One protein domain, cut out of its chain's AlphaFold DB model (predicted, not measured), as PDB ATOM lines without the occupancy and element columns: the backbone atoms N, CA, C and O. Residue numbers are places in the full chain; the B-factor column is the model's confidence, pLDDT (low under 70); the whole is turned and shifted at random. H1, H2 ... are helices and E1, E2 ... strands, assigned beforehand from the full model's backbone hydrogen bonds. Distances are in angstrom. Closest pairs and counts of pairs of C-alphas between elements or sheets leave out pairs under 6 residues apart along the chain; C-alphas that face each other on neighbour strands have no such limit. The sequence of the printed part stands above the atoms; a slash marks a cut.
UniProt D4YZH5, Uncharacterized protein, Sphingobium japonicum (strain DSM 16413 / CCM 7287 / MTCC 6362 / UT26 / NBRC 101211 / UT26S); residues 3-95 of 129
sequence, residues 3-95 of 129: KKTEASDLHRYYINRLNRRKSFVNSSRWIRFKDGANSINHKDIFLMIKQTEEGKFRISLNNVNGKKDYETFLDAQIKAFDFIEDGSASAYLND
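Overview. This is residues 3 to 95 of the 129 residues of an uncharacterized protein of Sphingobium japonicum (strain DSM 16413 / CCM 7287 / MTCC 6362 / UT26 / NBRC 101211 / UT26S) (UniProt D4YZH5). A strongly twisted wall of four antiparallel strands, E1 to E4, has helix H2 packed on one face, and the long helix H1 reaches away from this small body as an arm, with its residues 3 to 16 sticking out. The short helix H3 follows the far end of H2 at a steep angle. The printed part has 93 residues with three named helices and four named strands, in the order H1 E1 E2 E3 E4 H2 H3; the class is mixed, helices and strands. The whole is only just loose, close to compact, with a radius of gyration of the C-alphas of 14.9 A, and elongated, spanning 51 by 30 by 22 A.

Along the chain. Find C-alpha 3 at (-162.591, 44.930, -29.217); from there H1, residues 3 to 25, runs 33.6 A to C-alpha 25 at (-129.430, 39.807, -29.217). Next look for the strands: E1 is residues 38 to 42, E2 residues 45 to 51 with 19.5 A, E3 residues 57 to 61, and E4 residues 64 to 70 with 16.3 A. H2, residues 73 to 85, runs 18.1 A. H3, residues 88 to 95, ends at C-alpha 95 at (-134.454, 47.352, -3.737).

Arrangement. Begin with the sheet, in the order E1 E2 E3 E4, a meander, each strand the antiparallel neighbour of the one before; E1 and E4 are its edge strands. In the hairpin of E1 and E2, look at N 40 and O 47, 2.9 A apart and within hydrogen-bond range. In the hairpin of E2 and E3, N 60 and O 48 are within range at 2.7 A; in that of E3 and E4, N 66 and O 59 at 2.8 A. H2 and H3 are on one face of this sheet, which gives two layers, helices on one face of a sheet. The closest C-alphas of H2 and E3 are those of Phe 73 and Phe 57, 5.9 A apart. H1 is not on the sheet; with residues 21 to 25 alone it touches H2, opposite ways at a steep tilt of 47 degrees, the closest C-alphas being those of Val 25 and Gln 77, 6.1 A. H2 and H3 are close but not clearly touching, with the C-alphas of Phe 83 and Ala 89 closest at 5.6 A. H1 and H3 are apart. Every O i to N i+4 pair is within hydrogen-bond range in H1, H2 and H3.

Size, cuts and confidence. The C-alphas of Lys 3 and Lys 34 are the two farthest apart, 52.8 A. Without residues 3 to 16, which stand free, the body spans 30 by 29 by 20 A. The printed part has no cut. The link from H1 to E1, 12 residues, is long; in it residues 31 to 32 pair antiparallel with residues 38 to 39 of E1. The mean pLDDT of the printed part is 92.7, and residues 3 to 6 are under 70.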
ATOM      1  N   LYS A   3    -163.332  46.200 -29.069       59.00
ATOM      2  CA  LYS A   3    -162.591  44.930 -29.217       59.00
ATOM      3  C   LYS A   3    -161.593  44.877 -30.386       59.00
ATOM      4  O   LYS A   3    -160.574  44.204 -30.282       59.00
ATOM      5  N   LYS A   4    -161.875  45.548 -31.513       63.12
ATOM      6  CA  LYS A   4    -160.986  45.519 -32.696       63.12
ATOM      7  C   LYS A   4    -159.745  46.402 -32.516       63.12
ATOM      8  O   LYS A   4    -158.672  46.030 -32.981       63.12
ATOM      9  N   THR A   5    -159.886  47.530 -31.822       68.62
ATOM     10  CA  THR A   5    -158.791  48.479 -31.575       68.62
ATOM     11  C   THR A   5    -157.793  47.910 -30.565       68.62
ATOM     12  O   THR A   5    -156.603  47.853 -30.853       68.62
ATOM     13  N   GLU A   6    -158.282  47.346 -29.453       69.81
ATOM     14  CA  GLU A   6    -157.435  46.726 -28.420       69.81
ATOM     15  C   GLU A   6    -156.607  45.546 -28.955       69.81
ATOM     16  O   GLU A   6    -155.416  45.429 -28.662       69.81
ATOM     17  N   ALA A   7    -157.201  44.691 -29.797       71.44
ATOM     18  CA  ALA A   7    -156.490  43.566 -30.406       71.44
ATOM     19  C   ALA A   7    -155.359  44.023 -31.347       71.44
ATOM     20  O   ALA A   7    -154.287  43.413 -31.374       71.44
ATOM     21  N   SER A   8    -155.574  45.112 -32.094       81.19
ATOM     22  CA  SER A   8    -154.560  45.692 -32.982       81.19
ATOM     23  C   SER A   8    -153.389  46.289 -32.194       81.19
ATOM     24  O   SER A   8    -152.225  46.062 -32.538       81.19
ATOM     25  N   ASP A   9    -153.676  46.979 -31.088       85.31
ATOM     26  CA  ASP A   9    -152.655  47.606 -30.246       85.31
ATOM     27  C   ASP A   9    -151.791  46.574 -29.509       85.31
ATOM     28  O   ASP A   9    -150.561  46.688 -29.503       85.31
ATOM     29  N   LEU A  10    -152.409  45.523 -28.958       87.31
ATOM     30  CA  LEU A  10    -151.691  44.407 -28.335       87.31
ATOM     31  C   LEU A  10    -150.799  43.676 -29.343       87.31
ATOM     32  O   LEU A  10    -149.644  43.361 -29.041       87.31
ATOM     33  N   HIS A  11    -151.306  43.451 -30.557       89.81
ATOM     34  CA  HIS A  11    -150.526  42.837 -31.625       89.81
ATOM     35  C   HIS A  11    -149.310  43.698 -31.996       89.81
ATOM     36  O   HIS A  11    -148.181  43.203 -32.015       89.81
ATOM     37  N   ARG A  12    -149.506  45.006 -32.209       91.50
ATOM     38  CA  ARG A  12    -148.413  45.942 -32.513       91.50
ATOM     39  C   ARG A  12    -147.372  45.980 -31.394       91.50
ATOM     40  O   ARG A  12    -146.173  45.947 -31.671       91.50
ATOM     41  N   TYR A  13    -147.808  46.006 -30.135       90.12
ATOM     42  CA  TYR A  13    -146.909  45.954 -28.981       90.12
ATOM     43  C   TYR A  13    -146.049  44.682 -28.987       90.12
ATOM     44  O   TYR A  13    -144.827  44.760 -28.821       90.12
ATOM     45  N   TYR A  14    -146.667  43.526 -29.238       91.12
ATOM     46  CA  TYR A  14    -145.975  42.241 -29.290       91.12
ATOM     47  C   TYR A  14    -144.919  42.188 -30.403       91.12
ATOM     48  O   TYR A  14    -143.763  41.848 -30.139       91.12
ATOM     49  N   ILE A  15    -145.271  42.598 -31.626       94.69
ATOM     50  CA  ILE A  15    -144.329  42.637 -32.757       94.69
ATOM     51  C   ILE A  15    -143.152  43.572 -32.460       94.69
ATOM     52  O   ILE A  15    -141.992  43.205 -32.664       94.69
ATOM     53  N   ASN A  16    -143.421  44.749 -31.896       94.62
ATOM     54  CA  ASN A  16    -142.369  45.692 -31.529       94.62
ATOM     55  C   ASN A  16    -141.430  45.117 -30.458       94.62
ATOM     56  O   ASN A  16    -140.214  45.292 -30.557       94.62
ATOM     57  N   ARG A  17    -141.963  44.395 -29.461       94.12
ATOM     58  CA  ARG A  17    -141.147  43.698 -28.453       94.12
ATOM     59  C   ARG A  17    -140.246  42.642 -29.092       94.12
ATOM     60  O   ARG A  17    -139.060  42.587 -28.770       94.12
ATOM     61  N   LEU A  18    -140.773  41.837 -30.016       95.06
ATOM     62  CA  LEU A  18    -139.982  40.835 -30.736       95.06
ATOM     63  C   LEU A  18    -138.843  41.469 -31.541       95.06
ATOM     64  O   LEU A  18    -137.720  40.964 -31.506       95.06
ATOM     65  N   ASN A  19    -139.114  42.580 -32.227       96.31
ATOM     66  CA  ASN A  19    -138.101  43.301 -32.996       96.31
ATOM     67  C   ASN A  19    -137.005  43.866 -32.086       96.31
ATOM     68  O   ASN A  19    -135.827  43.625 -32.343       96.31
ATOM     69  N   ARG A  20    -137.371  44.509 -30.966       95.69
ATOM     70  CA  ARG A  20    -136.393  44.995 -29.975       95.69
ATOM     71  C   ARG A  20    -135.527  43.866 -29.418       95.69
ATOM     72  O   ARG A  20    -134.313  44.030 -29.336       95.69
ATOM     73  N   ARG A  21    -136.119  42.704 -29.113       96.69
ATOM     74  CA  ARG A  21    -135.374  41.524 -28.648       96.69
ATOM     75  C   ARG A  21    -134.368  41.038 -29.689       96.69
ATOM     76  O   ARG A  21    -133.215  40.792 -29.352       96.69
ATOM     77  N   LYS A  22    -134.784  40.918 -30.956       96.62
ATOM     78  CA  LYS A  22    -133.894  40.515 -32.059       96.62
ATOM     79  C   LYS A  22    -132.729  41.493 -32.220       96.62
ATOM     80  O   LYS A  22    -131.584  41.060 -32.308       96.62
ATOM     81  N   SER A  23    -133.010  42.797 -32.211       96.44
ATOM     82  CA  SER A  23    -131.980  43.839 -32.303       96.44
ATOM     83  C   SER A  23    -131.030  43.831 -31.108       96.44
ATOM     84  O   SER A  23    -129.845  44.097 -31.277       96.44
ATOM     85  N   PHE A  24    -131.528  43.520 -29.911       97.06
ATOM     86  CA  PHE A  24    -130.714  43.413 -28.707       97.06
ATOM     87  C   PHE A  24    -129.745  42.227 -28.767       97.06
ATOM     88  O   PHE A  24    -128.552  42.401 -28.528       97.06
ATOM     89  N   VAL A  25    -130.239  41.036 -29.117       96.56
ATOM     90  CA  VAL A  25    -129.430  39.807 -29.217       96.56
ATOM     91  C   VAL A  25    -128.329  39.950 -30.268       96.56
ATOM     92  O   VAL A  25    -127.175  39.633 -29.994       96.56
ATOM     93  N   ASN A  26    -128.673  40.490 -31.440       96.38
ATOM     94  CA  ASN A  26    -127.756  40.644 -32.573       96.38
ATOM     95  C   ASN A  26    -127.009  41.987 -32.575       96.38
ATOM     96  O   ASN A  26    -126.480  42.402 -33.606       96.38
ATOM     97  N   SER A  27    -127.015  42.723 -31.462       96.25
ATOM     98  CA  SER A  27    -126.434  44.062 -31.436       96.25
ATOM     99  C   SER A  27    -124.914  44.010 -31.593       96.25
ATOM    100  O   SER A  27    -124.226  43.352 -30.819       96.25
ATOM    101  N   SER A  28    -124.360  44.808 -32.503       95.19
ATOM    102  CA  SER A  28    -122.908  45.036 -32.580       95.19
ATOM    103  C   SER A  28    -122.342  45.772 -31.359       95.19
ATOM    104  O   SER A  28    -121.131  45.866 -31.201       95.19
ATOM    105  N   ARG A  29    -123.211  46.290 -30.477       96.06
ATOM    106  CA  ARG A  29    -122.828  46.940 -29.215       96.06
ATOM    107  C   ARG A  29    -122.405  45.950 -28.130       96.06
ATOM    108  O   ARG A  29    -121.975  46.393 -27.067       96.06
ATOM    109  N   TRP A  30    -122.563  44.648 -28.358       97.56
ATOM    110  CA  TRP A  30    -122.005  43.637 -27.472       97.56
ATOM    111  C   TRP A  30    -120.479  43.661 -27.544       97.56
ATOM    112  O   TRP A  30    -119.885  43.509 -28.607       97.56
ATOM    113  N   ILE A  31    -119.851  43.836 -26.387       96.69
ATOM    114  CA  ILE A  31    -118.402  43.840 -26.228       96.69
ATOM    115  C   ILE A  31    -117.997  42.486 -25.664       96.69
ATOM    116  O   ILE A  31    -118.433  42.111 -24.574       96.69
ATOM    117  N   ARG A  32    -117.139  41.775 -26.392       96.00
ATOM    118  CA  ARG A  32    -116.540  40.519 -25.945       96.00
ATOM    119  C   ARG A  32    -115.189  40.789 -25.289       96.00
ATOM    120  O   ARG A  32    -114.317  41.417 -25.885       96.00
ATOM    121  N   PHE A  33    -115.014  40.299 -24.073       93.56
ATOM    122  CA  PHE A  33    -113.771  40.384 -23.317       93.56
ATOM    123  C   PHE A  33    -112.883  39.156 -23.555       93.56
ATOM    124  O   PHE A  33    -113.331  38.113 -24.039       93.56
ATOM    125  N   LYS A  34    -111.598  39.282 -23.196       89.88
ATOM    126  CA  LYS A  34    -110.595  38.212 -23.350       89.88
ATOM    127  C   LYS A  34    -110.874  36.990 -22.469       89.88
ATOM    128  O   LYS A  34    -110.478  35.892 -22.832       89.88
ATOM    129  N   ASP A  35    -111.562  37.180 -21.347       86.88
ATOM    130  CA  ASP A  35    -111.971  36.129 -20.406       86.88
ATOM    131  C   ASP A  35    -113.229  35.362 -20.863       86.88
ATOM    132  O   ASP A  35    -113.768  34.549 -20.118       86.88
ATOM    133  N   GLY A  36    -113.730  35.632 -22.074       86.12
ATOM    134  CA  GLY A  36    -114.940  35.010 -22.609       86.12
ATOM    135  C   GLY A  36    -116.243  35.662 -22.137       86.12
ATOM    136  O   GLY A  36    -117.316  35.257 -22.587       86.12
ATOM    137  N   ALA A  37    -116.178  36.694 -21.289       93.62
ATOM    138  CA  ALA A  37    -117.349  37.465 -20.901       93.62
ATOM    139  C   ALA A  37    -117.859  38.331 -22.064       93.62
ATOM    140  O   ALA A  37    -117.085  38.838 -22.876       93.62
ATOM    141  N   ASN A  38    -119.169  38.553 -22.119       97.25
ATOM    142  CA  ASN A  38    -119.793  39.481 -23.061       97.25
ATOM    143  C   ASN A  38    -120.588  40.528 -22.289       97.25
ATOM    144  O   ASN A  38    -121.290  40.184 -21.340       97.25
ATOM    145  N   SER A  39    -120.509  41.794 -22.690       97.31
ATOM    146  CA  SER A  39    -121.227  42.883 -22.025       97.31
ATOM    147  C   SER A  39    -121.911  43.838 -22.984       97.31
ATOM    148  O   SER A  39    -121.529  43.959 -24.145       97.31
ATOM    149  N   ILE A  40    -122.926  44.530 -22.480       97.31
ATOM    150  CA  ILE A  40    -123.625  45.600 -23.180       97.31
ATOM    151  C   ILE A  40    -124.225  46.568 -22.158       97.31
ATOM    152  O   ILE A  40    -124.732  46.162 -21.114       97.31
ATOM    153  N   ASN A  41    -124.211  47.859 -22.480       96.25
ATOM    154  CA  ASN A  41    -125.010  48.851 -21.763       96.25
ATOM    155  C   ASN A  41    -126.381  48.973 -22.427       96.25
ATOM    156  O   ASN A  41    -126.471  49.330 -23.608       96.25
ATOM    157  N   HIS A  42    -127.445  48.705 -21.670       94.31
ATOM    158  CA  HIS A  42    -128.817  48.791 -22.157       94.31
ATOM    159  C   HIS A  42    -129.731  49.418 -21.102       94.31
ATOM    160  O   HIS A  42    -129.816  48.905 -19.992       94.31
ATOM    161  N   LYS A  43    -130.414  50.519 -21.456       91.62
ATOM    162  CA  LYS A  43    -131.294  51.283 -20.545       91.62
ATOM    163  C   LYS A  43    -130.621  51.607 -19.201       91.62
ATOM    164  O   LYS A  43    -131.165  51.305 -18.146       91.62
ATOM    165  N   ASP A  44    -129.399  52.140 -19.264       91.94
ATOM    166  CA  ASP A  44    -128.566  52.497 -18.101       91.94
ATOM    167  C   ASP A  44    -128.221  51.335 -17.154       91.94
ATOM    168  O   ASP A  44    -127.743  51.535 -16.035       91.94
ATOM    169  N   ILE A  45    -128.411  50.097 -17.616       93.62
ATOM    170  CA  ILE A  45    -127.998  48.886 -16.917       93.62
ATOM    171  C   ILE A  45    -126.798  48.301 -17.655       93.62
ATOM    172  O   ILE A  45    -126.876  47.954 -18.839       93.62
ATOM    173  N   PHE A  46    -125.686  48.175 -16.935       96.19
ATOM    174  CA  PHE A  46    -124.528  47.419 -17.382       96.19
ATOM    175  C   PHE A  46    -124.841  45.932 -17.236       96.19
ATOM    176  O   PHE A  46    -124.914  45.403 -16.122       96.19
ATOM    177  N   LEU A  47    -125.052  45.263 -18.363       97.19
ATOM    178  CA  LEU A  47    -125.271  43.829 -18.434       97.19
ATOM    179  C   LEU A  47    -123.966  43.140 -18.808       97.19
ATOM    180  O   LEU A  47    -123.308  43.522 -19.774       97.19
ATOM    181  N   MET A  48    -123.645  42.068 -18.098       97.56
ATOM    182  CA  MET A  48    -122.533  41.193 -18.432       97.56
ATOM    183  C   MET A  48    -122.941  39.731 -18.264       97.56
ATOM    184  O   MET A  48    -123.542  39.353 -17.260       97.56
ATOM    185  N   ILE A  49    -122.611  38.909 -19.252       97.31
ATOM    186  CA  ILE A  49    -122.853  37.470 -19.272       97.31
ATOM    187  C   ILE A  49    -121.494  36.780 -19.275       97.31
ATOM    188  O   ILE A  49    -120.670  37.022 -20.160       97.31
ATOM    189  N   LYS A  50    -121.269  35.930 -18.275       96.06
ATOM    190  CA  LYS A  50    -120.034  35.161 -18.108       96.06
ATOM    191  C   LYS A  50    -120.314  33.679 -18.240       96.06
ATOM    192  O   LYS A  50    -121.360  33.218 -17.783       96.06
ATOM    193  N   GLN A  51    -119.373  32.950 -18.825       95.00
ATOM    194  CA  GLN A  51    -119.396  31.499 -18.762       95.00
ATOM    195  C   GLN A  51    -118.947  31.049 -17.363       95.00
ATOM    196  O   GLN A  51    -118.010  31.613 -16.798       95.00
ATOM    197  N   THR A  52    -119.658  30.096 -16.773       92.25
ATOM    198  CA  THR A  52    -119.307  29.460 -15.500       92.25
ATOM    199  C   THR A  52    -118.324  28.317 -15.741       92.25
ATOM    200  O   THR A  52    -118.178  27.852 -16.868       92.25
ATOM    201  N   GLU A  53    -117.718  27.794 -14.677       89.75
ATOM    202  CA  GLU A  53    -116.822  26.626 -14.755       89.75
ATOM    203  C   GLU A  53    -117.520  25.389 -15.347       89.75
ATOM    204  O   GLU A  53    -116.926  24.656 -16.126       89.75
ATOM    205  N   GLU A  54    -118.819  25.220 -15.079       90.62
ATOM    206  CA  GLU A  54    -119.659  24.162 -15.669       90.62
ATOM    207  C   GLU A  54    -120.009  24.382 -17.156       90.62
ATOM    208  O   GLU A  54    -120.819  23.652 -17.720       90.62
ATOM    209  N   GLY A  55    -119.485  25.431 -17.795       92.69
ATOM    210  CA  GLY A  55    -119.769  25.758 -19.193       92.69
ATOM    211  C   GLY A  55    -121.105  26.466 -19.450       92.69
ATOM    212  O   GLY A  55    -121.345  26.879 -20.584       92.69
ATOM    213  N   LYS A  56    -121.938  26.662 -18.420       96.19
ATOM    214  CA  LYS A  56    -123.197  27.426 -18.469       96.19
ATOM    215  C   LYS A  56    -122.947  28.935 -18.475       96.19
ATOM    216  O   LYS A  56    -121.821  29.398 -18.336       96.19
ATOM    217  N   PHE A  57    -124.005  29.728 -18.606       96.31
ATOM    218  CA  PHE A  57    -123.934  31.186 -18.689       96.31
ATOM    219  C   PHE A  57    -124.655  31.847 -17.520       96.31
ATOM    220  O   PHE A  57    -125.827  31.574 -17.276       96.31
ATOM    221  N   ARG A  58    -123.987  32.776 -16.835       96.62
ATOM    222  CA  ARG A  58    -124.557  33.554 -15.729       96.62
ATOM    223  C   ARG A  58    -124.673  35.023 -16.097       96.62
ATOM    224  O   ARG A  58    -123.722  35.642 -16.572       96.62
ATOM    225  N   ILE A  59    -125.847  35.588 -15.828       96.94
ATOM    226  CA  ILE A  59    -126.141  37.012 -16.014       96.94
ATOM    227  C   ILE A  59    -125.664  37.799 -14.792       96.94
ATOM    228  O   ILE A  59    -125.875  37.384 -13.654       96.94
ATOM    229  N   SER A  60    -125.087  38.972 -15.022       95.94
ATOM    230  CA  SER A  60    -124.767  39.961 -13.999       95.94
ATOM    231  C   SER A  60    -125.227  41.353 -14.433       95.94
ATOM    232  O   SER A  60    -125.107  41.715 -15.602       95.94
ATOM    233  N   LEU A  61    -125.784  42.117 -13.492       95.12
ATOM    234  CA  LEU A  61    -126.333  43.459 -13.718       95.12
ATOM    235  C   LEU A  61    -125.645  44.445 -12.781       95.12
ATOM    236  O   LEU A  61    -125.683  44.246 -11.569       95.12
ATOM    237  N   ASN A  62    -125.016  45.495 -13.307       93.62
ATOM    238  CA  ASN A  62    -124.250  46.475 -12.525       93.62
ATOM    239  C   ASN A  62    -123.283  45.798 -11.531       93.62
ATOM    240  O   ASN A  62    -123.248  46.130 -10.344       93.62
ATOM    241  N   ASN A  63    -122.535  44.799 -12.017       89.56
ATOM    242  CA  ASN A  63    -121.605  43.962 -11.242       89.56
ATOM    243  C   ASN A  63    -122.258  43.117 -10.131       89.56
ATOM    244  O   ASN A  63    -121.576  42.596  -9.249       89.56
ATOM    245  N   VAL A  64    -123.580  42.950 -10.167       90.75
ATOM    246  CA  VAL A  64    -124.317  42.043  -9.286       90.75
ATOM    247  C   VAL A  64    -124.561  40.739 -10.018       90.75
ATOM    248  O   VAL A  64    -125.331  40.699 -10.976       90.75
ATOM    249  N   ASN A  65    -123.928  39.666  -9.549       91.81
ATOM    250  CA  ASN A  65    -124.153  38.334 -10.096       91.81
ATOM    251  C   ASN A  65    -125.593  37.881  -9.840       91.81
ATOM    252  O   ASN A  65    -126.098  37.943  -8.714       91.81
ATOM    253  N   GLY A  66    -126.238  37.399 -10.898       91.38
ATOM    254  CA  GLY A  66    -127.481  36.657 -10.814       91.38
ATOM    255  C   GLY A  66    -127.272  35.304 -10.138       91.38
ATOM    256  O   GLY A  66    -126.150  34.843  -9.935       91.38
ATOM    257  N   LYS A  67    -128.383  34.663  -9.779       90.62
ATOM    258  CA  LYS A  67    -128.375  33.352  -9.110       90.62
ATOM    259  C   LYS A  67    -128.561  32.177 -10.065       90.62
ATOM    260  O   LYS A  67    -128.355  31.041  -9.661       90.62
ATOM    261  N   LYS A  68    -129.036  32.446 -11.281       94.19
ATOM    262  CA  LYS A  68    -129.429  31.426 -12.247       94.19
ATOM    263  C   LYS A  68    -128.385  31.304 -13.345       94.19
ATOM    264  O   LYS A  68    -127.916  32.323 -13.859       94.19
ATOM    265  N   ASP A  69    -128.128  30.057 -13.710       96.19
ATOM    266  CA  ASP A  69    -127.347  29.688 -14.880       96.19
ATOM    267  C   ASP A  69    -128.270  29.292 -16.028       96.19
ATOM    268  O   ASP A  69    -129.382  28.790 -15.827       96.19
ATOM    269  N   TYR A  70    -127.807  29.573 -17.235       96.44
ATOM    270  CA  TYR A  70    -128.500  29.311 -18.485       96.44
ATOM    271  C   TYR A  70    -127.638  28.402 -19.351       96.44
ATOM    272  O   TYR A  70    -126.419  28.553 -19.383       96.44
ATOM    273  N   GLU A  71    -128.274  27.482 -20.066       95.88
ATOM    274  CA  GLU A  71    -127.573  26.496 -20.894       95.88
ATOM    275  C   GLU A  71    -126.831  27.150 -22.063       95.88
ATOM    276  O   GLU A  71    -125.729  26.740 -22.416       95.88
ATOM    277  N   THR A  72    -127.397  28.215 -22.641       96.69
ATOM    278  CA  THR A  72    -126.795  28.906 -23.783       96.69
ATOM    279  C   THR A  72    -126.634  30.405 -23.548       96.69
ATOM    280  O   THR A  72    -127.376  31.038 -22.789       96.69
ATOM    281  N   PHE A  73    -125.672  31.000 -24.257       95.50
ATOM    282  CA  PHE A  73    -125.485  32.447 -24.280       95.50
ATOM    283  C   PHE A  73    -126.748  33.167 -24.774       95.50
ATOM    284  O   PHE A  73    -127.158  34.169 -24.191       95.50
ATOM    285  N   LEU A  74    -127.400  32.616 -25.803       96.62
ATOM    286  CA  LEU A  74    -128.632  33.162 -26.369       96.62
ATOM    287  C   LEU A  74    -129.774  33.169 -25.343       96.62
ATOM    288  O   LEU A  74    -130.474  34.175 -25.218       96.62
ATOM    289  N   ASP A  75    -129.933  32.094 -24.567       96.75
ATOM    290  CA  ASP A  75    -130.939  32.035 -23.501       96.75
ATOM    291  C   ASP A  75    -130.681  33.101 -22.437       96.75
ATOM    292  O   ASP A  75    -131.611  33.792 -22.009       96.75
ATOM    293  N   ALA A  76    -129.416  33.289 -22.050       97.31
ATOM    294  CA  ALA A  76    -129.028  34.345 -21.124       97.31
ATOM    295  C   ALA A  76    -129.329  35.744 -21.697       97.31
ATOM    296  O   ALA A  76    -129.872  36.587 -20.981       97.31
ATOM    297  N   GLN A  77    -129.059  35.998 -22.983       97.69
ATOM    298  CA  GLN A  77    -129.395  37.272 -23.631       97.69
ATOM    299  C   GLN A  77    -130.909  37.521 -23.659       97.69
ATOM    300  O   GLN A  77    -131.356  38.611 -23.302       97.69
ATOM    301  N   ILE A  78    -131.705  36.523 -24.054       97.31
ATOM    302  CA  ILE A  78    -133.170  36.630 -24.112       97.31
ATOM    303  C   ILE A  78    -133.735  36.913 -22.719       97.31
ATOM    304  O   ILE A  78    -134.563  37.808 -22.558       97.31
ATOM    305  N   LYS A  79    -133.258  36.192 -21.700       97.12
ATOM    306  CA  LYS A  79    -133.725  36.368 -20.323       97.12
ATOM    307  C   LYS A  79    -133.287  37.697 -19.723       97.12
ATOM    308  O   LYS A  79    -134.090  38.319 -19.034       97.12
ATOM    309  N   ALA A  80    -132.074  38.160 -20.018       96.62
ATOM    310  CA  ALA A  80    -131.634  39.495 -19.631       96.62
ATOM    311  C   ALA A  80    -132.499  40.582 -20.282       96.62
ATOM    312  O   ALA A  80    -132.925  41.508 -19.595       96.62
ATOM    313  N   PHE A  81    -132.794  40.452 -21.580       97.00
ATOM    314  CA  PHE A  81    -133.670  41.381 -22.290       97.00
ATOM    315  C   PHE A  81    -135.050  41.438 -21.644       97.00
ATOM    316  O   PHE A  81    -135.500  42.524 -21.298       97.00
ATOM    317  N   ASP A  82    -135.701  40.289 -21.445       95.94
ATOM    318  CA  ASP A  82    -137.044  40.243 -20.863       95.94
ATOM    319  C   ASP A  82    -137.076  40.893 -19.472       95.94
ATOM    320  O   ASP A  82    -137.948  41.718 -19.216       95.94
ATOM    321  N   PHE A  83    -136.079  40.594 -18.632       95.50
ATOM    322  CA  PHE A  83    -135.958  41.118 -17.270       95.50
ATOM    323  C   PHE A  83    -135.669  42.627 -17.206       95.50
ATOM    324  O   PHE A  83    -136.002  43.293 -16.227       95.50
ATOM    325  N   ILE A  84    -135.012  43.187 -18.225       95.19
ATOM    326  CA  ILE A  84    -134.794  44.636 -18.336       95.19
ATOM    327  C   ILE A  84    -136.028  45.317 -18.941       95.19
ATOM    328  O   ILE A  84    -136.420  46.403 -18.513       95.19
ATOM    329  N   GLU A  85    -136.648  44.693 -19.940       94.00
ATOM    330  CA  GLU A  85    -137.775  45.247 -20.686       94.00
ATOM    331  C   GLU A  85    -139.040  45.364 -19.831       94.00
ATOM    332  O   GLU A  85    -139.769  46.344 -19.972       94.00
ATOM    333  N   ASP A  86    -139.280  44.404 -18.934       93.31
ATOM    334  CA  ASP A  86    -140.413  44.418 -18.001       93.31
ATOM    335  C   ASP A  86    -140.187  45.302 -16.755       93.31
ATOM    336  O   ASP A  86    -141.092  45.470 -15.940       93.31
ATOM    337  N   GLY A  87    -138.997  45.902 -16.616       93.44
ATOM    338  CA  GLY A  87    -138.632  46.783 -15.503       93.44
ATOM    339  C   GLY A  87    -138.207  46.059 -14.220       93.44
ATOM    340  O   GLY A  87    -137.787  46.718 -13.261       93.44
ATOM    341  N   SER A  88    -138.241  44.725 -14.193       94.62
ATOM    342  CA  SER A  88    -137.861  43.924 -13.025       94.62
ATOM    343  C   SER A  88    -136.397  44.128 -12.639       94.62
ATOM    344  O   SER A  88    -136.073  44.170 -11.450       94.62
ATOM    345  N   ALA A  89    -135.510  44.326 -13.618       93.75
ATOM    346  CA  ALA A  89    -134.101  44.628 -13.383       93.75
ATOM    347  C   ALA A  89    -133.915  45.925 -12.588       93.75
ATOM    348  O   ALA A  89    -133.210  45.937 -11.576       93.75
ATOM    349  N   SER A  90    -134.587  47.001 -12.998       93.56
ATOM    350  CA  SER A  90    -134.526  48.290 -12.307       93.56
ATOM    351  C   SER A  90    -135.114  48.193 -10.899       93.56
ATOM    352  O   SER A  90    -134.507  48.674  -9.942       93.56
ATOM    353  N   ALA A  91    -136.255  47.513 -10.743       94.50
ATOM    354  CA  ALA A  91    -136.871  47.281  -9.436       94.50
ATOM    355  C   ALA A  91    -135.942  46.497  -8.491       94.50
ATOM    356  O   ALA A  91    -135.753  46.885  -7.335       94.50
ATOM    357  N   TYR A  92    -135.306  45.438  -8.997       92.88
ATOM    358  CA  TYR A  92    -134.340  44.632  -8.256       92.88
ATOM    359  C   TYR A  92    -133.124  45.452  -7.804       92.88
ATOM    360  O   TYR A  92    -132.728  45.396  -6.636       92.88
ATOM    361  N   LEU A  93    -132.533  46.234  -8.711       91.31
ATOM    362  CA  LEU A  93    -131.365  47.059  -8.405       91.31
ATOM    363  C   LEU A  93    -131.695  48.152  -7.376       91.31
ATOM    364  O   LEU A  93    -130.914  48.362  -6.443       91.31
ATOM    365  N   ASN A  94    -132.871  48.776  -7.481       93.00
ATOM    366  CA  ASN A  94    -133.348  49.779  -6.528       93.00
ATOM    367  C   ASN A  94    -133.572  49.190  -5.127       93.00
ATOM    368  O   ASN A  94    -133.081  49.742  -4.137       93.00
ATOM    369  N   ASP A  95    -134.258  48.045  -5.019       93.38
ATOM    370  CA  ASP A  95    -134.454  47.352  -3.737       93.38
ATOM    371  C   ASP A  95    -133.114  46.970  -3.095       93.38
ATOM    372  O   ASP A  95    -132.891  47.184  -1.897       93.38
TER     373      ASP A  95